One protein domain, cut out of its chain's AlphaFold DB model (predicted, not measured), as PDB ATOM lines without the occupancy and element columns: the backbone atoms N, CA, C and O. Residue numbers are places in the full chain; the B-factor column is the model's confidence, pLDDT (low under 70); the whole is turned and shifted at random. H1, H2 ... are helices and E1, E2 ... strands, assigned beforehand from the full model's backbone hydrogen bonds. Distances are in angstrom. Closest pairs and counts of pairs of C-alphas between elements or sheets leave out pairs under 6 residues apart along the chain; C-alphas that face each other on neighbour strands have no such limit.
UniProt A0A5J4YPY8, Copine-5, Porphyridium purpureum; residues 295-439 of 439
ATOM      1  N   ASP A 295     132.810 129.571 134.914       71.12
ATOM      2  CA  ASP A 295     131.685 129.191 135.765       71.12
ATOM      3  C   ASP A 295     130.567 130.250 135.672       71.12
ATOM      4  O   ASP A 295     129.424 129.988 136.038       71.12
ATOM      5  N   TRP A 296     130.885 131.444 135.152       75.50
ATOM      6  CA  TRP A 296     129.956 132.562 135.017       75.50
ATOM      7  C   TRP A 296     130.216 133.407 133.752       75.50
ATOM      8  O   TRP A 296     130.579 134.587 133.847       75.50
ATOM      9  N   PRO A 297     130.058 132.813 132.554       78.62
ATOM     10  CA  PRO A 297     130.486 133.427 131.305       78.62
ATOM     11  C   PRO A 297     129.567 134.568 130.863       78.62
ATOM     12  O   PRO A 297     128.371 134.605 131.170       78.62
ATOM     13  N   GLY A 298     130.139 135.464 130.060       82.38
ATOM     14  CA  GLY A 298     129.408 136.503 129.348       82.38
ATOM     15  C   GLY A 298     129.680 137.915 129.848       82.38
ATOM     16  O   GLY A 298     130.291 138.153 130.894       82.38
ATOM     17  N   HIS A 299     129.187 138.867 129.066       85.81
ATOM     18  CA  HIS A 299     129.332 140.291 129.332       85.81
ATOM     19  C   HIS A 299     127.968 140.957 129.430       85.81
ATOM     20  O   HIS A 299     127.028 140.615 128.715       85.81
ATOM     21  N   LEU A 300     127.889 141.944 130.311       85.19
ATOM     22  CA  LEU A 300     126.760 142.844 130.413       85.19
ATOM     23  C   LEU A 300     127.129 144.166 129.759       85.19
ATOM     24  O   LEU A 300     128.105 144.802 130.158       85.19
ATOM     25  N   VAL A 301     126.330 144.583 128.781       88.56
ATOM     26  CA  VAL A 301     126.398 145.936 128.232       88.56
ATOM     27  C   VAL A 301     125.390 146.785 128.994       88.56
ATOM     28  O   VAL A 301     124.192 146.722 128.729       88.56
ATOM     29  N   PHE A 302     125.873 147.554 129.966       86.62
ATOM     30  CA  PHE A 302     125.066 148.485 130.747       86.62
ATOM     31  C   PHE A 302     125.011 149.836 130.063       86.62
ATOM     32  O   PHE A 302     126.037 150.495 129.930       86.62
ATOM     33  N   SER A 303     123.819 150.267 129.666       89.62
ATOM     34  CA  SER A 303     123.594 151.555 129.018       89.62
ATOM     35  C   SER A 303     122.689 152.421 129.875       89.62
ATOM     36  O   SER A 303     121.547 152.041 130.114       89.62
ATOM     37  N   VAL A 304     123.173 153.582 130.311       89.62
ATOM     38  CA  VAL A 304     122.366 154.549 131.067       89.62
ATOM     39  C   VAL A 304     122.063 155.747 130.185       89.62
ATOM     40  O   VAL A 304     122.976 156.373 129.643       89.62
ATOM     41  N   ARG A 305     120.778 156.062 130.036       89.06
ATOM     42  CA  ARG A 305     120.291 157.150 129.192       89.06
ATOM     43  C   ARG A 305     119.708 158.275 130.048       89.06
ATOM     44  O   ARG A 305     118.787 158.019 130.824       89.06
ATOM     45  N   PRO A 306     120.188 159.520 129.896       86.25
ATOM     46  CA  PRO A 306     119.561 160.667 130.525       86.25
ATOM     47  C   PRO A 306     118.301 161.097 129.737       86.25
ATOM     48  O   PRO A 306     118.267 160.960 128.510       86.25
ATOM     49  N   PRO A 307     117.274 161.671 130.388       78.81
ATOM     50  CA  PRO A 307     116.122 162.265 129.725       78.81
ATOM     51  C   PRO A 307     116.540 163.422 128.814       78.81
ATOM     52  O   PRO A 307     117.493 164.155 129.097       78.81
ATOM     53  N   LYS A 308     115.785 163.585 127.724       77.81
ATOM     54  CA  LYS A 308     116.003 164.606 126.687       77.81
ATOM     55  C   LYS A 308     115.610 166.014 127.134       77.81
ATOM     56  O   LYS A 308     116.198 166.986 126.680       77.81
ATOM     57  N   ASP A 309     114.643 166.111 128.043       69.12
ATOM     58  CA  ASP A 309     113.966 167.374 128.370       69.12
ATOM     59  C   ASP A 309     114.532 168.061 129.624       69.12
ATOM     60  O   ASP A 309     113.996 169.062 130.103       69.12
ATOM     61  N   ILE A 310     115.617 167.520 130.184       63.12
ATOM     62  CA  ILE A 310     116.368 168.157 131.263       63.12
ATOM     63  C   ILE A 310     117.594 168.807 130.633       63.12
ATOM     64  O   ILE A 310     118.462 168.113 130.107       63.12
ATOM     65  N   SER A 311     117.698 170.137 130.720       58.38
ATOM     66  CA  SER A 311     118.987 170.797 130.518       58.38
ATOM     67  C   SER A 311     119.858 170.436 131.714       58.38
ATOM     68  O   SER A 311     119.815 171.097 132.756       58.38
ATOM     69  N   TRP A 312     120.583 169.327 131.605       61.50
ATOM     70  CA  TRP A 312     121.535 168.919 132.621       61.50
ATOM     71  C   TRP A 312     122.493 170.087 132.811       61.50
ATOM     72  O   TRP A 312     123.159 170.510 131.862       61.50
ATOM     73  N   THR A 313     122.527 170.654 134.021       54.88
ATOM     74  CA  THR A 313     123.644 171.509 134.412       54.88
ATOM     75  C   THR A 313     124.858 170.628 134.199       54.88
ATOM     76  O   THR A 313     124.968 169.564 134.812       54.88
ATOM     77  N   THR A 314     125.630 170.994 133.187       61.66
ATOM     78  CA  THR A 314     126.718 170.234 132.585       61.66
ATOM     79  C   THR A 314     127.538 169.536 133.665       61.66
ATOM     80  O   THR A 314     127.680 170.109 134.732       61.66
ATOM     81  N   TRP A 315     128.061 168.334 133.410       77.38
ATOM     82  CA  TRP A 315     128.890 167.544 134.344       77.38
ATOM     83  C   TRP A 315     128.160 166.600 135.326       77.38
ATOM     84  O   TRP A 315     128.628 166.385 136.445       77.38
ATOM     85  N   MET A 316     127.063 165.962 134.911       82.69
ATOM     86  CA  MET A 316     126.565 164.765 135.612       82.69
ATOM     87  C   MET A 316     127.148 163.489 135.020       82.69
ATOM     88  O   MET A 316     127.395 163.436 133.823       82.69
ATOM     89  N   PHE A 317     127.354 162.470 135.837       87.56
ATOM     90  CA  PHE A 317     127.809 161.141 135.433       87.56
ATOM     91  C   PHE A 317     127.126 160.098 136.316       87.56
ATOM     92  O   PHE A 317     126.506 160.443 137.325       87.56
ATOM     93  N   TYR A 318     127.244 158.827 135.953       89.44
ATOM     94  CA  TYR A 318     126.794 157.739 136.805       89.44
ATOM     95  C   TYR A 318     127.944 156.825 137.210       89.44
ATOM     96  O   TYR A 318     128.923 156.640 136.484       89.44
ATOM     97  N   THR A 319     127.790 156.222 138.379       91.50
ATOM     98  CA  THR A 319     128.659 155.162 138.877       91.50
ATOM     99  C   THR A 319     127.815 153.916 139.082       91.50
ATOM    100  O   THR A 319     126.752 153.981 139.696       91.50
ATOM    101  N   ILE A 320     128.274 152.781 138.562       91.94
ATOM    102  CA  ILE A 320     127.707 151.478 138.907       91.94
ATOM    103  C   ILE A 320     128.484 150.967 140.109       91.94
ATOM    104  O   ILE A 320     129.695 150.760 140.010       91.94
ATOM    105  N   THR A 321     127.801 150.742 141.223       92.50
ATOM    106  CA  THR A 321     128.373 150.085 142.398       92.50
ATOM    107  C   THR A 321     127.696 148.739 142.613       92.50
ATOM    108  O   THR A 321     126.524 148.556 142.278       92.50
ATOM    109  N   ARG A 322     128.443 147.757 143.112       92.81
ATOM    110  CA  ARG A 322     127.908 146.439 143.464       92.81
ATOM    111  C   ARG A 322     128.014 146.229 144.960       92.81
ATOM    112  O   ARG A 322     129.005 146.626 145.573       92.81
ATOM    113  N   GLU A 323     127.024 145.568 145.529       91.38
ATOM    114  CA  GLU A 323     127.091 145.081 146.894       91.38
ATOM    115  C   GLU A 323     128.149 143.981 146.997       91.38
ATOM    116  O   GLU A 323     128.173 143.021 146.225       91.38
ATOM    117  N   ALA A 324     129.044 144.139 147.960       86.12
ATOM    118  CA  ALA A 324     130.044 143.160 148.327       86.12
ATOM    119  C   ALA A 324     130.119 143.116 149.853       86.12
ATOM    120  O   ALA A 324     130.720 143.982 150.491       86.12
ATOM    121  N   ARG A 325     129.496 142.083 150.431       79.31
ATOM    122  CA  ARG A 325     129.429 141.849 151.879       79.31
ATOM    123  C   ARG A 325     128.838 143.047 152.628       79.31
ATOM    124  O   ARG A 325     127.632 143.234 152.597       79.31
ATOM    125  N   GLU A 326     129.673 143.850 153.281       83.44
ATOM    126  CA  GLU A 326     129.260 144.992 154.107       83.44
ATOM    127  C   GLU A 326     129.472 146.352 153.405       83.44
ATOM    128  O   GLU A 326     129.388 147.398 154.047       83.44
ATOM    129  N   ALA A 327     129.772 146.367 152.099       84.94
ATOM    130  CA  ALA A 327     130.086 147.586 151.351       84.94
ATOM    131  C   ALA A 327     129.481 147.614 149.937       84.94
ATOM    132  O   ALA A 327     129.119 146.582 149.374       84.94
ATOM    133  N   TYR A 328     129.414 148.812 149.346       89.62
ATOM    134  CA  TYR A 328     129.096 149.018 147.930       89.62
ATOM    135  C   TYR A 328     130.346 149.478 147.184       89.62
ATOM    136  O   TYR A 328     130.765 150.628 147.311       89.62
ATOM    137  N   ILE A 329     130.918 148.575 146.393       91.50
ATOM    138  CA  ILE A 329     132.181 148.786 145.684       91.50
ATOM    139  C   ILE A 329     131.886 149.343 144.286       91.50
ATOM    140  O   ILE A 329     131.107 148.730 143.547       91.50
ATOM    141  N   PRO A 330     132.502 150.462 143.864       92.88
ATOM    142  CA  PRO A 330     132.329 150.971 142.512       92.88
ATOM    143  C   PRO A 330     132.967 150.042 141.483       92.88
ATOM    144  O   PRO A 330     134.125 149.655 141.585       92.88
ATOM    145  N   VAL A 331     132.202 149.667 140.463       92.44
ATOM    146  CA  VAL A 331     132.618 148.755 139.385       92.44
ATOM    147  C   VAL A 331     132.881 149.510 138.090       92.44
ATOM    148  O   VAL A 331     133.724 149.099 137.297       92.44
ATOM    149  N   TYR A 332     132.185 150.626 137.889       92.19
ATOM    150  CA  TYR A 332     132.323 151.463 136.710       92.19
ATOM    151  C   TYR A 332     131.925 152.903 137.024       92.19
ATOM    152  O   TYR A 332     130.965 153.123 137.758       92.19
ATOM    153  N   ARG A 333     132.612 153.863 136.403       91.44
ATOM    154  CA  ARG A 333     132.239 155.278 136.369       91.44
ATOM    155  C   ARG A 333     132.130 155.720 134.915       91.44
ATOM    156  O   ARG A 333     133.030 155.446 134.124       91.44
ATOM    157  N   SER A 334     131.044 156.402 134.576       91.12
ATOM    158  CA  SER A 334     130.820 156.907 133.227       91.12
ATOM    159  C   SER A 334     131.591 158.192 132.942       91.12
ATOM    160  O   SER A 334     131.982 158.927 133.852       91.12
ATOM    161  N   ALA A 335     131.726 158.510 131.654       87.56
ATOM    162  CA  ALA A 335     131.953 159.888 131.235       87.56
ATOM    163  C   ALA A 335     130.773 160.780 131.662       87.56
ATOM    164  O   ALA A 335     129.696 160.291 132.030       87.56
ATOM    165  N   TYR A 336     130.965 162.094 131.599       85.94
ATOM    166  CA  TYR A 336     129.867 163.025 131.823       85.94
ATOM    167  C   TYR A 336     128.803 162.893 130.725       85.94
ATOM    168  O   TYR A 336     129.125 162.724 129.548       85.94
ATOM    169  N   PHE A 337     127.531 162.999 131.105       85.19
ATOM    170  CA  PHE A 337     126.420 163.007 130.166       85.19
ATOM    171  C   PHE A 337     126.552 164.166 129.165       85.19
ATOM    172  O   PHE A 337     126.888 165.290 129.567       85.19
ATOM    173  N   PRO A 338     126.254 163.923 127.875       78.62
ATOM    174  CA  PRO A 338     126.233 164.968 126.859       78.62
ATOM    175  C   PRO A 338     125.235 166.082 127.191       78.62
ATOM    176  O   PRO A 338     124.165 165.839 127.752       78.62
ATOM    177  N   LYS A 339     125.580 167.325 126.831       73.56
ATOM    178  CA  LYS A 339     124.770 168.516 127.156       73.56
ATOM    179  C   LYS A 339     123.412 168.537 126.451       73.56
ATOM    180  O   LYS A 339     122.480 169.165 126.941       73.56
ATOM    181  N   ASP A 340     123.331 167.896 125.294       70.69
ATOM    182  CA  ASP A 340     122.136 167.732 124.469       70.69
ATOM    183  C   ASP A 340     121.187 166.639 124.989       70.69
ATOM    184  O   ASP A 340     120.061 166.532 124.504       70.69
ATOM    185  N   GLY A 341     121.600 165.880 126.014       72.62
ATOM    186  CA  GLY A 341     120.793 164.836 126.640       72.62
ATOM    187  C   GLY A 341     120.474 163.669 125.698       72.62
ATOM    188  O   GLY A 341     120.907 163.605 124.550       72.62
ATOM    189  N   GLY A 342     119.719 162.685 126.189       73.25
ATOM    190  CA  GLY A 342     119.145 161.609 125.371       73.25
ATOM    191  C   GLY A 342     120.095 160.533 124.829       73.25
ATOM    192  O   GLY A 342     119.622 159.438 124.520       73.25
ATOM    193  N   ALA A 343     121.398 160.790 124.710       84.81
ATOM    194  CA  ALA A 343     122.378 159.781 124.317       84.81
ATOM    195  C   ALA A 343     122.750 158.899 125.516       84.81
ATOM    196  O   ALA A 343     123.139 159.398 126.573       84.81
ATOM    197  N   ALA A 344     122.620 157.581 125.348       87.75
ATOM    198  CA  ALA A 344     123.037 156.636 126.372       87.75
ATOM    199  C   ALA A 344     124.563 156.525 126.404       87.75
ATOM    200  O   ALA A 344     125.205 156.492 125.355       87.75
ATOM    201  N   ILE A 345     125.122 156.423 127.605       89.69
ATOM    202  CA  ILE A 345     126.513 156.023 127.794       89.69
ATOM    203  C   ILE A 345     126.502 154.545 128.166       89.69
ATOM    204  O   ILE A 345     125.745 154.132 129.046       89.69
ATOM    205  N   SER A 346     127.315 153.761 127.463       89.75
ATOM    206  CA  SER A 346     127.363 152.309 127.602       89.75
ATOM    207  C   SER A 346     128.700 151.848 128.168       89.75
ATOM    208  O   SER A 346     129.752 152.393 127.841       89.75
ATOM    209  N   SER A 347     128.668 150.787 128.966       85.69
ATOM    210  CA  SER A 347     129.851 150.085 129.445       85.69
ATOM    211  C   SER A 347     129.688 148.581 129.294       85.69
ATOM    212  O   SER A 347     128.603 148.042 129.492       85.69
ATOM    213  N   SER A 348     130.772 147.899 128.925       89.25
ATOM    214  CA  SER A 348     130.830 146.436 128.911       89.25
ATOM    215  C   SER A 348     131.561 145.957 130.157       89.25
ATOM    216  O   SER A 348     132.706 146.344 130.405       89.25
ATOM    217  N   ILE A 349     130.889 145.141 130.963       87.62
ATOM    218  CA  ILE A 349     131.404 144.625 132.233       87.62
ATOM    219  C   ILE A 349     131.218 143.111 132.234       87.62
ATOM    220  O   ILE A 349     130.183 142.611 131.792       87.62
ATOM    221  N   SER A 350     132.215 142.363 132.712       86.94
ATOM    222  CA  SER A 350     132.055 140.919 132.890       86.94
ATOM    223  C   SER A 350     130.885 140.640 133.831       86.94
ATOM    224  O   SER A 350     130.744 141.270 134.883       86.94
ATOM    225  N   LYS A 351     130.060 139.654 133.472       84.44
ATOM    226  CA  LYS A 351     128.969 139.196 134.332       84.44
ATOM    227  C   LYS A 351     129.509 138.735 135.691       84.44
ATOM    228  O   LYS A 351     128.892 139.007 136.714       84.44
ATOM    229  N   ALA A 352     130.679 138.092 135.708       84.62
ATOM    230  CA  ALA A 352     131.305 137.571 136.922       84.62
ATOM    231  C   ALA A 352     131.758 138.701 137.850       84.62
ATOM    232  O   ALA A 352     131.459 138.681 139.043       84.62
ATOM    233  N   GLU A 353     132.424 139.710 137.284       83.75
ATOM    234  CA  GLU A 353     132.884 140.888 138.023       83.75
ATOM    235  C   GLU A 353     131.712 141.685 138.593       83.75
ATOM    236  O   GLU A 353     131.778 142.152 139.726       83.75
ATOM    237  N   LEU A 354     130.633 141.860 137.831       87.50
ATOM    238  CA  LEU A 354     129.528 142.691 138.290       87.50
ATOM    239  C   LEU A 354     128.665 141.986 139.337       87.50
ATOM    240  O   LEU A 354     128.234 142.616 140.298       87.50
ATOM    241  N   THR A 355     128.394 140.695 139.144       85.69
ATOM    242  CA  THR A 355     127.375 139.988 139.928       85.69
ATOM    243  C   THR A 355     127.960 139.072 140.989       85.69
ATOM    244  O   THR A 355     127.193 138.468 141.733       85.69
ATOM    245  N   LEU A 356     129.283 138.896 141.040       85.50
ATOM    246  CA  LEU A 356     129.946 137.958 141.954       85.50
ATOM    247  C   LEU A 356     129.357 136.539 141.884       85.50
ATOM    248  O   LEU A 356     129.259 135.836 142.884       85.50
ATOM    249  N   GLY A 357     128.915 136.128 140.691       81.00
ATOM    250  CA  GLY A 357     128.301 134.815 140.475       81.00
ATOM    251  C   GLY A 357     126.838 134.694 140.910       81.00
ATOM    252  O   GLY A 357     126.284 133.606 140.871       81.00
ATOM    253  N   SER A 358     126.178 135.789 141.299       84.88
ATOM    254  CA  SER A 358     124.756 135.774 141.654       84.88
ATOM    255  C   SER A 358     123.987 136.899 140.977       84.88
ATOM    256  O   SER A 358     124.232 138.075 141.220       84.88
ATOM    257  N   LEU A 359     122.970 136.560 140.179       84.94
ATOM    258  CA  LEU A 359     122.067 137.559 139.585       84.94
ATOM    259  C   LEU A 359     121.268 138.356 140.629       84.94
ATOM    260  O   LEU A 359     120.651 139.358 140.275       84.94
ATOM    261  N   ARG A 360     121.259 137.907 141.891       86.94
ATOM    262  CA  ARG A 360     120.585 138.568 143.015       86.94
ATOM    263  C   ARG A 360     121.458 139.591 143.732       86.94
ATOM    264  O   ARG A 360     120.942 140.291 144.592       86.94
ATOM    265  N   THR A 361     122.749 139.668 143.407       88.94
ATOM    266  CA  THR A 361     123.641 140.695 143.954       88.94
ATOM    267  C   THR A 361     123.040 142.071 143.701       88.94
ATOM    268  O   THR A 361     122.700 142.396 142.558       88.94
ATOM    269  N   ASN A 362     122.884 142.863 144.764       90.44
ATOM    270  CA  ASN A 362     122.363 144.214 144.637       90.44
ATOM    271  C   ASN A 362     123.382 145.081 143.900       90.44
ATOM    272  O   ASN A 362     124.565 145.128 144.235       90.44
ATOM    273  N   LEU A 363     122.901 145.800 142.901       90.56
ATOM    274  CA  LEU A 363     123.626 146.813 142.161       90.56
ATOM    275  C   LEU A 363     122.997 148.163 142.468       90.56
ATOM    276  O   LEU A 363     121.787 148.261 142.688       90.56
ATOM    277  N   ARG A 364     123.812 149.214 142.452       89.81
ATOM    278  CA  ARG A 364     123.332 150.589 142.458       89.81
ATOM    279  C   ARG A 364     123.837 151.335 141.247       89.81
ATOM    280  O   ARG A 364     124.984 151.182 140.838       89.81
ATOM    281  N   ILE A 365     122.971 152.182 140.717       88.50
ATOM    282  CA  ILE A 365     123.368 153.265 139.829       88.50
ATOM    283  C   ILE A 365     123.257 154.540 140.617       88.50
ATOM    284  O   ILE A 365     122.159 154.952 140.973       88.50
ATOM    285  N   GLU A 366     124.408 155.127 140.894       88.06
ATOM    286  CA  GLU A 366     124.544 156.378 141.615       88.06
ATOM    287  C   GLU A 366     124.727 157.493 140.591       88.06
ATOM    288  O   GLU A 366     125.657 157.447 139.785       88.06
ATOM    289  N   ILE A 367     123.829 158.473 140.595       85.75
ATOM    290  CA  ILE A 367     123.945 159.673 139.770       85.75
ATOM    291  C   ILE A 367     124.691 160.716 140.582       85.75
ATOM    292  O   ILE A 367     124.280 161.059 141.691       85.75
ATOM    293  N   SER A 368     125.771 161.239 140.019       84.38
ATOM    294  CA  SER A 368     126.598 162.263 140.644       84.38
ATOM    295  C   SER A 368     126.696 163.479 139.737       84.38
ATOM    296  O   SER A 368     126.732 163.366 138.512       84.38
ATOM    297  N   ARG A 369     126.755 164.658 140.345       80.19
ATOM    298  CA  ARG A 369     126.913 165.947 139.678       80.19
ATOM    299  C   ARG A 369     128.220 166.575 140.124       80.19
ATOM    300  O   ARG A 369     128.512 166.591 141.312       80.19
ATOM    301  N   ARG A 370     128.974 167.149 139.192       74.12
ATOM    302  CA  ARG A 370     130.091 168.035 139.523       74.12
ATOM    303  C   ARG A 370     129.554 169.436 139.815       74.12
ATOM    304  O   ARG A 370     128.895 170.032 138.965       74.12
ATOM    305  N   ASP A 371     129.832 169.956 141.003       67.12
ATOM    306  CA  ASP A 371     129.289 171.237 141.469       67.12
ATOM    307  C   ASP A 371     130.091 172.456 140.968       67.12
ATOM    308  O   ASP A 371     129.547 173.555 140.880       67.12
ATOM    309  N   SER A 372     131.369 172.289 140.598       62.78
ATOM    310  CA  SER A 372     132.221 173.381 140.107       62.78
ATOM    311  C   SER A 372     133.279 172.900 139.108       62.78
ATOM    312  O   SER A 372     133.787 171.780 139.175       62.78
ATOM    313  N   PHE A 373     133.631 173.767 138.155       57.41
ATOM    314  CA  PHE A 373     134.739 173.518 137.230       57.41
ATOM    315  C   PHE A 373     136.099 173.665 137.932       57.41
ATOM    316  O   PHE A 373     137.029 172.941 137.593       57.41
ATOM    317  N   VAL A 374     136.186 174.574 138.913       54.19
ATOM    318  CA  VAL A 374     137.437 174.978 139.582       54.19
ATOM    319  C   VAL A 374     137.832 173.998 140.681       54.19
ATOM    320  O   VAL A 374     138.968 173.554 140.711       54.19
ATOM    321  N   SER A 375     136.889 173.655 141.552       54.56
ATOM    322  CA  SER A 375     137.019 172.551 142.499       54.56
ATOM    323  C   SER A 375     136.183 171.437 141.904       54.56
ATOM    324  O   SER A 375     134.976 171.495 142.026       54.56
ATOM    325  N   GLN A 376     136.726 170.478 141.186       58.69
ATOM    326  CA  GLN A 376     136.051 169.354 140.531       58.69
ATOM    327  C   GLN A 376     135.186 168.449 141.449       58.69
ATOM    328  O   GLN A 376     134.866 167.316 141.094       58.69
ATOM    329  N   THR A 377     134.752 168.954 142.603       64.31
ATOM    330  CA  THR A 377     133.871 168.360 143.597       64.31
ATOM    331  C   THR A 377     132.641 167.755 142.956       64.31
ATOM    332  O   THR A 377     131.915 168.429 142.216       64.31
ATOM    333  N   CYS A 378     132.379 166.506 143.315       69.94
ATOM    334  CA  CYS A 378     131.189 165.785 142.918       69.94
ATOM    335  C   CYS A 378     130.282 165.569 144.134       69.94
ATOM    336  O   CYS A 378     130.747 165.148 145.189       69.94
ATOM    337  N   SER A 379     128.986 165.826 143.987       73.75
ATOM    338  CA  SER A 379     127.960 165.414 144.942       73.75
ATOM    339  C   SER A 379     127.087 164.330 144.325       73.75
ATOM    340  O   SER A 379     126.714 164.387 143.151       73.75
ATOM    341  N   THR A 380     126.761 163.311 145.115       76.94
ATOM    342  CA  THR A 380     125.769 162.313 144.716       76.94
ATOM    343  C   THR A 380     124.377 162.931 144.783       76.94
ATOM    344  O   THR A 380     123.966 163.450 145.813       76.94
ATOM    345  N   VAL A 381     123.665 162.874 143.661       78.00
ATOM    346  CA  VAL A 381     122.283 163.341 143.506       78.00
ATOM    347  C   VAL A 381     121.310 162.297 144.044       78.00
ATOM    348  O   VAL A 381     120.316 162.644 144.664       78.00
ATOM    349  N   GLY A 382     121.584 161.015 143.813       78.75
ATOM    350  CA  GLY A 382     120.744 159.910 144.270       78.75
ATOM    351  C   GLY A 382     121.172 158.593 143.643       78.75
ATOM    352  O   GLY A 382     122.102 158.556 142.836       78.75
ATOM    353  N   TYR A 383     120.498 157.503 144.006       85.06
ATOM    354  CA  TYR A 383     120.789 156.189 143.444       85.06
ATOM    355  C   TYR A 383     119.543 155.325 143.247       85.06
ATOM    356  O   TYR A 383     118.596 155.387 144.020       85.06
ATOM    357  N   ALA A 384     119.550 154.466 142.230       84.00
ATOM    358  CA  ALA A 384     118.604 153.354 142.119       84.00
ATOM    359  C   ALA A 384     119.304 152.068 142.541       84.00
ATOM    360  O   ALA A 384     120.433 151.836 142.117       84.00
ATOM    361  N   GLN A 385     118.635 151.233 143.337       86.31
ATOM    362  CA  GLN A 385     119.118 149.900 143.698       86.31
ATOM    363  C   GLN A 385     118.254 148.831 143.029       86.31
ATOM    364  O   GLN A 385     117.029 148.941 143.033       86.31
ATOM    365  N   PHE A 386     118.887 147.808 142.468       85.69
ATOM    366  CA  PHE A 386     118.220 146.704 141.775       85.69
ATOM    367  C   PHE A 386     119.131 145.474 141.711       85.69
ATOM    368  O   PHE A 386     120.340 145.587 141.892       85.69
ATOM    369  N   SER A 387     118.583 144.306 141.382       87.44
ATOM    370  CA  SER A 387     119.373 143.140 140.971       87.44
ATOM    371  C   SER A 387     119.085 142.781 139.511       87.44
ATOM    372  O   SER A 387     118.028 143.115 138.969       87.44
ATOM    373  N   LEU A 388     120.004 142.074 138.846       83.44
ATOM    374  CA  LEU A 388     119.742 141.578 137.487       83.44
ATOM    375  C   LEU A 388     118.583 140.582 137.459       83.44
ATOM    376  O   LEU A 388     117.850 140.524 136.473       83.44
ATOM    377  N   PHE A 389     118.411 139.810 138.535       84.19
ATOM    378  CA  PHE A 389     117.283 138.904 138.699       84.19
ATOM    379  C   PHE A 389     115.953 139.663 138.608       84.19
ATOM    380  O   PHE A 389     115.054 139.224 137.894       84.19
ATOM    381  N   ASP A 390     115.845 140.821 139.260       82.00
ATOM    382  CA  ASP A 390     114.617 141.622 139.247       82.00
ATOM    383  C   ASP A 390     114.322 142.202 137.856       82.00
ATOM    384  O   ASP A 390     113.169 142.165 137.413       82.00
ATOM    385  N   ILE A 391     115.357 142.659 137.129       79.25
ATOM    386  CA  ILE A 391     115.195 143.163 135.751       79.25
ATOM    387  C   ILE A 391     114.733 142.023 134.831       79.25
ATOM    388  O   ILE A 391     113.778 142.180 134.071       79.25
ATOM    389  N   LEU A 392     115.383 140.858 134.910       77.81
ATOM    390  CA  LEU A 392     115.081 139.699 134.063       77.81
ATOM    391  C   LEU A 392     113.676 139.139 134.301       77.81
ATOM    392  O   LEU A 392     113.019 138.703 133.360       77.81
ATOM    393  N   GLN A 393     113.189 139.183 135.541       76.44
ATOM    394  CA  GLN A 393     111.825 138.769 135.880       76.44
ATOM    395  C   GLN A 393     110.760 139.801 135.479       76.44
ATOM    396  O   GLN A 393     109.591 139.608 135.810       76.44
ATOM    397  N   LYS A 394     111.144 140.890 134.790       68.50
ATOM    398  CA  LYS A 394     110.267 142.020 134.444       68.50
ATOM    399  C   LYS A 394     109.505 142.554 135.658       68.50
ATOM    400  O   LYS A 394     108.353 142.948 135.558       68.50
ATOM    401  N   ARG A 395     110.143 142.528 136.831       61.53
ATOM    402  CA  ARG A 395     109.585 143.109 138.063       61.53
ATOM    403  C   ARG A 395     109.953 144.584 138.210       61.53
ATOM    404  O   ARG A 395     109.616 145.191 139.222       61.53
ATOM    405  N   LEU A 396     110.664 145.137 137.225       61.50
ATOM    406  CA  LEU A 396     111.199 146.489 137.237       61.50
ATOM    407  C   LEU A 396     110.573 147.365 136.147       61.50
ATOM    408  O   LEU A 396     111.252 147.754 135.201       61.50
ATOM    409  N   ASP A 397     109.281 147.673 136.284       58.41
ATOM    410  CA  ASP A 397     108.577 148.523 135.314       58.41
ATOM    411  C   ASP A 397     108.897 150.019 135.512       58.41
ATOM    412  O   ASP A 397     109.103 150.719 134.524       58.41
ATOM    413  N   GLU A 398     109.005 150.506 136.763       62.97
ATOM    414  CA  GLU A 398     109.440 151.876 137.103       62.97
ATOM    415  C   GLU A 398     109.776 152.037 138.600       62.97
ATOM    416  O   GLU A 398     108.967 151.696 139.459       62.97
ATOM    417  N   PHE A 399     110.967 152.556 138.931       65.56
ATOM    418  CA  PHE A 399     111.428 152.785 140.313       65.56
ATOM    419  C   PHE A 399     111.916 154.223 140.475       65.56
ATOM    420  O   PHE A 399     112.551 154.767 139.580       65.56
ATOM    421  N   ARG A 400     111.644 154.867 141.615       61.38
ATOM    422  CA  ARG A 400     112.202 156.200 141.907       61.38
ATOM    423  C   ARG A 400     113.656 156.080 142.358       61.38
ATOM    424  O   ARG A 400     114.005 155.111 143.035       61.38
ATOM    425  N   LEU A 401     114.489 157.069 142.023       61.69
ATOM    426  CA  LEU A 401     115.797 157.191 142.667       61.69
ATOM    427  C   LEU A 401     115.595 157.348 144.181       61.69
ATOM    428  O   LEU A 401     114.842 158.206 144.638       61.69
ATOM    429  N   MET A 402     116.279 156.516 144.958       63.00
ATOM    430  CA  MET A 402     116.418 156.701 146.394       63.00
ATOM    431  C   MET A 402     117.441 157.814 146.647       63.00
ATOM    432  O   MET A 402     118.535 157.824 146.079       63.00
ATOM    433  N   TRP A 403     117.065 158.782 147.477       58.44
ATOM    434  CA  TRP A 403     117.854 159.986 147.724       58.44
ATOM    435  C   TRP A 403     118.871 159.783 148.857       58.44
ATOM    436  O   TRP A 403     118.579 159.085 149.830       58.44
ATOM    437  N   TYR A 404     120.053 160.405 148.759       53.56
ATOM    438  CA  TYR A 404     121.059 160.389 149.830       53.56
ATOM    439  C   TYR A 404     121.790 161.743 149.933       53.56
ATOM    440  O   TYR A 404     122.516 162.062 148.991       53.56
ATOM    441  N   PRO A 405     121.686 162.523 151.039       47.81
ATOM    442  CA  PRO A 405     120.855 162.369 152.247       47.81
ATOM    443  C   PRO A 405     119.762 163.463 152.399       47.81
ATOM    444  O   PRO A 405     120.083 164.646 152.389       47.81
ATOM    445  N   ALA A 406     118.488 163.095 152.624       45.31
ATOM    446  CA  ALA A 406     117.394 164.021 153.029       45.31
ATOM    447  C   ALA A 406     117.686 164.665 154.407       45.31
ATOM    448  O   ALA A 406     118.356 163.991 155.191       45.31
ATOM    449  N   PRO A 407     117.198 165.879 154.785       36.94
ATOM    450  CA  PRO A 407     116.115 166.701 154.210       36.94
ATOM    451  C   PRO A 407     116.447 168.205 153.982       36.94
ATOM    452  O   PRO A 407     115.563 168.967 153.602       36.94
ATOM    453  N   ASP A 408     117.695 168.648 154.187       42.81
ATOM    454  CA  ASP A 408     118.037 170.086 154.271       42.81
ATOM    455  C   ASP A 408     118.879 170.617 153.100       42.81
ATOM    456  O   ASP A 408     119.326 171.770 153.098       42.81
ATOM    457  N   SER A 409     119.110 169.805 152.068       43.09
ATOM    458  CA  SER A 409     119.797 170.301 150.881       43.09
ATOM    459  C   SER A 409     118.816 171.127 150.047       43.09
ATOM    460  O   SER A 409     117.881 170.606 149.444       43.09
ATOM    461  N   LYS A 410     119.056 172.437 149.971       40.16
ATOM    462  CA  LYS A 410     118.419 173.351 149.007       40.16
ATOM    463  C   LYS A 410     118.936 173.118 147.576       40.16
ATOM    464  O   LYS A 410     119.236 174.069 146.857       40.16
ATOM    465  N   GLY A 411     119.119 171.863 147.177       41.94
ATOM    466  CA  GLY A 411     119.415 171.474 145.807       41.94
ATOM    467  C   GLY A 411     118.103 171.131 145.126       41.94
ATOM    468  O   GLY A 411     117.371 170.294 145.637       41.94
ATOM    469  N   SER A 412     117.796 171.794 144.011       44.31
ATOM    470  CA  SER A 412     116.648 171.487 143.153       44.31
ATOM    471  C   SER A 412     116.445 169.975 143.038       44.31
ATOM    472  O   SER A 412     117.316 169.284 142.505       44.31
ATOM    473  N   GLU A 413     115.324 169.502 143.572       51.06
ATOM    474  CA  GLU A 413     114.845 168.126 143.546       51.06
ATOM    475  C   GLU A 413     114.841 167.651 142.086       51.06
ATOM    476  O   GLU A 413     113.974 168.011 141.289       51.06
ATOM    477  N   LEU A 414     115.897 166.939 141.674       56.62
ATOM    478  CA  LEU A 414     115.876 166.205 140.416       56.62
ATOM    479  C   LEU A 414     115.048 164.959 140.680       56.62
ATOM    480  O   LEU A 414     115.562 163.890 141.003       56.62
ATOM    481  N   ASP A 415     113.746 165.168 140.576       63.25
ATOM    482  CA  ASP A 415     112.724 164.146 140.567       63.25
ATOM    483  C   ASP A 415     112.978 163.261 139.340       63.25
ATOM    484  O   ASP A 415     112.670 163.614 138.197       63.25
ATOM    485  N   LEU A 416     113.678 162.150 139.578       67.69
ATOM    486  CA  LEU A 416     114.062 161.190 138.557       67.69
ATOM    487  C   LEU A 416     113.513 159.803 138.900       67.69
ATOM    488  O   LEU A 416     113.763 159.266 139.986       67.69
ATOM    489  N   SER A 417     112.823 159.187 137.942       70.44
ATOM    490  CA  SER A 417     112.558 157.749 137.948       70.44
ATOM    491  C   SER A 417     113.527 157.016 137.030       70.44
ATOM    492  O   SER A 417     114.191 157.595 136.167       70.44
ATOM    493  N   VAL A 418     113.635 155.717 137.261       74.19
ATOM    494  CA  VAL A 418     114.487 154.792 136.540       74.19
ATOM    495  C   VAL A 418     113.622 153.653 136.031       74.19
ATOM    496  O   VAL A 418     112.917 153.001 136.805       74.19
ATOM    497  N   THR A 419     113.705 153.381 134.734       77.88
ATOM    498  CA  THR A 419     113.180 152.144 134.149       77.88
ATOM    499  C   THR A 419     114.332 151.304 133.644       77.88
ATOM    500  O   THR A 419     115.205 151.812 132.941       77.88
ATOM    501  N   ALA A 420     114.342 150.024 134.004       80.94
ATOM    502  CA  ALA A 420     115.382 149.094 133.604       80.94
ATOM    503  C   ALA A 420     114.784 148.018 132.702       80.94
ATOM    504  O   ALA A 420     113.762 147.417 133.019       80.94
ATOM    505  N   SER A 421     115.443 147.743 131.585       78.25
ATOM    506  CA  SER A 421     115.095 146.626 130.716       78.25
ATOM    507  C   SER A 421     116.325 145.778 130.445       78.25
ATOM    508  O   SER A 421     117.454 146.271 130.419       78.25
ATOM    509  N   CYS A 422     116.100 144.480 130.282       77.25
ATOM    510  CA  CYS A 422     117.143 143.519 129.975       77.25
ATOM    511  C   CYS A 422     116.737 142.728 128.736       77.25
ATOM    512  O   CYS A 422     115.600 142.258 128.639       77.25
ATOM    513  N   SER A 423     117.667 142.582 127.800       76.31
ATOM    514  CA  SER A 423     117.513 141.696 126.652       76.31
ATOM    515  C   SER A 423     118.766 140.852 126.492       76.31
ATOM    516  O   SER A 423     119.888 141.332 126.663       76.31
ATOM    517  N   GLU A 424     118.572 139.571 126.211       69.88
ATOM    518  CA  GLU A 424     119.671 138.658 125.941       69.88
ATOM    519  C   GLU A 424     119.940 138.657 124.435       69.88
ATOM    520  O   GLU A 424     119.055 138.350 123.633       69.88
ATOM    521  N   GLU A 425     121.149 139.051 124.045       61.97
ATOM    522  CA  GLU A 425     121.605 138.981 122.663       61.97
ATOM    523  C   GLU A 425     122.380 137.683 122.412       61.97
ATOM    524  O   GLU A 425     122.827 136.979 123.322       61.97
ATOM    525  N   LYS A 426     122.554 137.347 121.131       59.88
ATOM    526  CA  LYS A 426     123.336 136.176 120.720       59.88
ATOM    527  C   LYS A 426     124.767 136.264 121.283       59.88
ATOM    528  O   LYS A 426     125.366 137.332 121.260       59.88
ATOM    529  N   HIS A 427     125.343 135.115 121.654       64.81
ATOM    530  CA  HIS A 427     126.732 134.945 122.134       64.81
ATOM    531  C   HIS A 427     127.017 135.364 123.589       64.81
ATOM    532  O   HIS A 427     128.148 135.716 123.914       64.81
ATOM    533  N   GLY A 428     126.030 135.288 124.489       67.25
ATOM    534  CA  GLY A 428     126.267 135.500 125.926       67.25
ATOM    535  C   GLY A 428     126.494 136.966 126.309       67.25
ATOM    536  O   GLY A 428     127.089 137.252 127.349       67.25
ATOM    537  N   VAL A 429     126.030 137.889 125.461       74.56
ATOM    538  CA  VAL A 429     125.964 139.317 125.764       74.56
ATOM    539  C   VAL A 429     124.558 139.636 126.244       74.56
ATOM    540  O   VAL A 429     123.571 139.379 125.559       74.56
ATOM    541  N   THR A 430     124.459 140.210 127.434       81.94
ATOM    542  CA  THR A 430     123.195 140.667 128.000       81.94
ATOM    543  C   THR A 430     123.181 142.191 127.980       81.94
ATOM    544  O   THR A 430     124.021 142.832 128.610       81.94
ATOM    545  N   GLN A 431     122.244 142.791 127.254       85.62
ATOM    546  CA  GLN A 431     122.067 144.238 127.262       85.62
ATOM    547  C   GLN A 431     121.154 144.639 128.411       85.62
ATOM    548  O   GLN A 431     120.031 144.150 128.516       85.62
ATOM    549  N   VAL A 432     121.628 145.564 129.238       86.31
ATOM    550  CA  VAL A 432     120.845 146.200 130.293       86.31
ATOM    551  C   VAL A 432     120.731 147.678 129.960       86.31
ATOM    552  O   VAL A 432     121.727 148.399 129.945       86.31
ATOM    553  N   MET A 433     119.518 148.132 129.674       87.12
ATOM    554  CA  MET A 433     119.228 149.531 129.389       87.12
ATOM    555  C   MET A 433     118.527 150.151 130.587       87.12
ATOM    556  O   MET A 433     117.562 149.589 131.103       87.12
ATOM    557  N   ILE A 434     119.016 151.308 131.012       87.19
ATOM    558  CA  ILE A 434     118.521 152.037 132.166       87.19
ATOM    559  C   ILE A 434     118.207 153.455 131.724       87.19
ATOM    560  O   ILE A 434     119.092 154.244 131.405       87.19
ATOM    561  N   ASP A 435     116.919 153.751 131.675       86.62
ATOM    562  CA  ASP A 435     116.398 155.051 131.290       86.62
ATOM    563  C   ASP A 435     116.104 155.866 132.537       86.62
ATOM    564  O   ASP A 435     115.276 155.479 133.362       86.62
ATOM    565  N   LEU A 436     116.777 157.006 132.652       84.81
ATOM    566  CA  LEU A 436     116.407 158.042 133.597       84.81
ATOM    567  C   LEU A 436     115.238 158.832 132.992       84.81
ATOM    568  O   LEU A 436     115.266 159.217 131.820       84.81
ATOM    569  N   LYS A 437     114.216 159.110 133.791       78.31
ATOM    570  CA  LYS A 437     113.065 159.925 133.399       78.31
ATOM    571  C   LYS A 437     112.874 161.035 134.406       78.31
ATOM    572  O   LYS A 437     113.109 160.826 135.586       78.31
ATOM    573  N   LYS A 438     112.419 162.193 133.943       74.50
ATOM    574  CA  LYS A 438     111.937 163.252 134.829       74.50
ATOM    575  C   LYS A 438     110.561 162.848 135.362       74.50
ATOM    576  O   LYS A 438     109.710 162.498 134.541       74.50
ATOM    577  N   THR A 439     110.364 162.875 136.676       64.81
ATOM    578  CA  THR A 439     109.038 162.707 137.291       64.81
ATOM    579  C   THR A 439     108.303 164.023 137.460       64.81
ATOM    580  O   THR A 439     108.973 165.080 137.537       64.81
TER     581      THR A 439
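AT A GLANCE: This is residues 295 to 439 of the 439 residues of the protein "Copine-5" of Porphyridium purpureum (UniProt A0A5J4YPY8). Two four-stranded sheets lie face to face as a sandwich, their strands crossed at 51 degrees, with two short helices, H1 and H2, toward one end. A long stretch without a named element, residues 393 to 415, runs from H2 back to E7, and its residues 399 to 400 pair with E7. The 145 printed residues hold, along the chain, E1 E2 E3 E4 H1 E5 E6 H2 E7 E8; one sheet has the order E4, E1, E8, E7 and is mixed, the other E3, E2, E5, E6 and is antiparallel. The class is mostly strand, and the whole is compact, with a radius of gyration of the C-alphas of 15.2 A and spans of 46 by 34 by 29 A.

IN THESE COORDINATES: E1, residues 299 to 305, begins at C-alpha 299 (129.332, 140.291, 129.332). E2, residues 316 to 324, is 25.3 A long, and E3 is residues 327 to 333. E4, residues 345 to 350, runs into H1, residues 351 to 355, by a tight link. E5, residues 363 to 370, is 22.3 A long; E6, residues 378 to 386, is 23.1 A long and bends by 57 degrees at residue 381. H2 is residues 388 to 392. E7, residues 416 to 425, is 28.3 A long; E8, residues 429 to 438, is 29.2 A long and ends at C-alpha 438 (111.937, 163.252, 134.829).

HOW THE PARTS SIT: In the first sheet E1 is parallel to E8, with N 303 and O 432 2.8 A apart, and antiparallel to E4, with N 302 and O 347 2.8 A apart. E7 and E8 form a hairpin, with N 421 and O 433 2.9 A apart. In the second sheet the hairpin E2 and E3 has N 324 and O 327 2.8 A apart, E2 and E5 are antiparallel with N 319 and O 366 2.8 A apart, and the hairpin E5 and E6 has N 365 and O 384 2.9 A apart. Both sheets are strongly twisted. The parts that face each other are 10.0 A centre to centre. H1 and H2 are on the same face of the first sheet; H2 is only just over E7, with 3 of its 5 C-alphas, at a height over the sheet of 7.7 A. The closest C-alphas of H2 and E7, those of Leu 392 and Cys 422, are 6.0 A apart. H1 only grazes the second sheet, with residues 353 to 355. In H1 and H2 every O i to N i+4 pair is within hydrogen-bond range.

THE WHOLE: The two C-alphas farthest apart, those of Asp 408 and His 427, are 48.4 A apart. The printed part has no cut; the links E3 to E4 and H2 to E7 are long. Mean pLDDT of the printed part is 76.3, and 43 residues are under 70, among them 371 to 378 and 394 to 416.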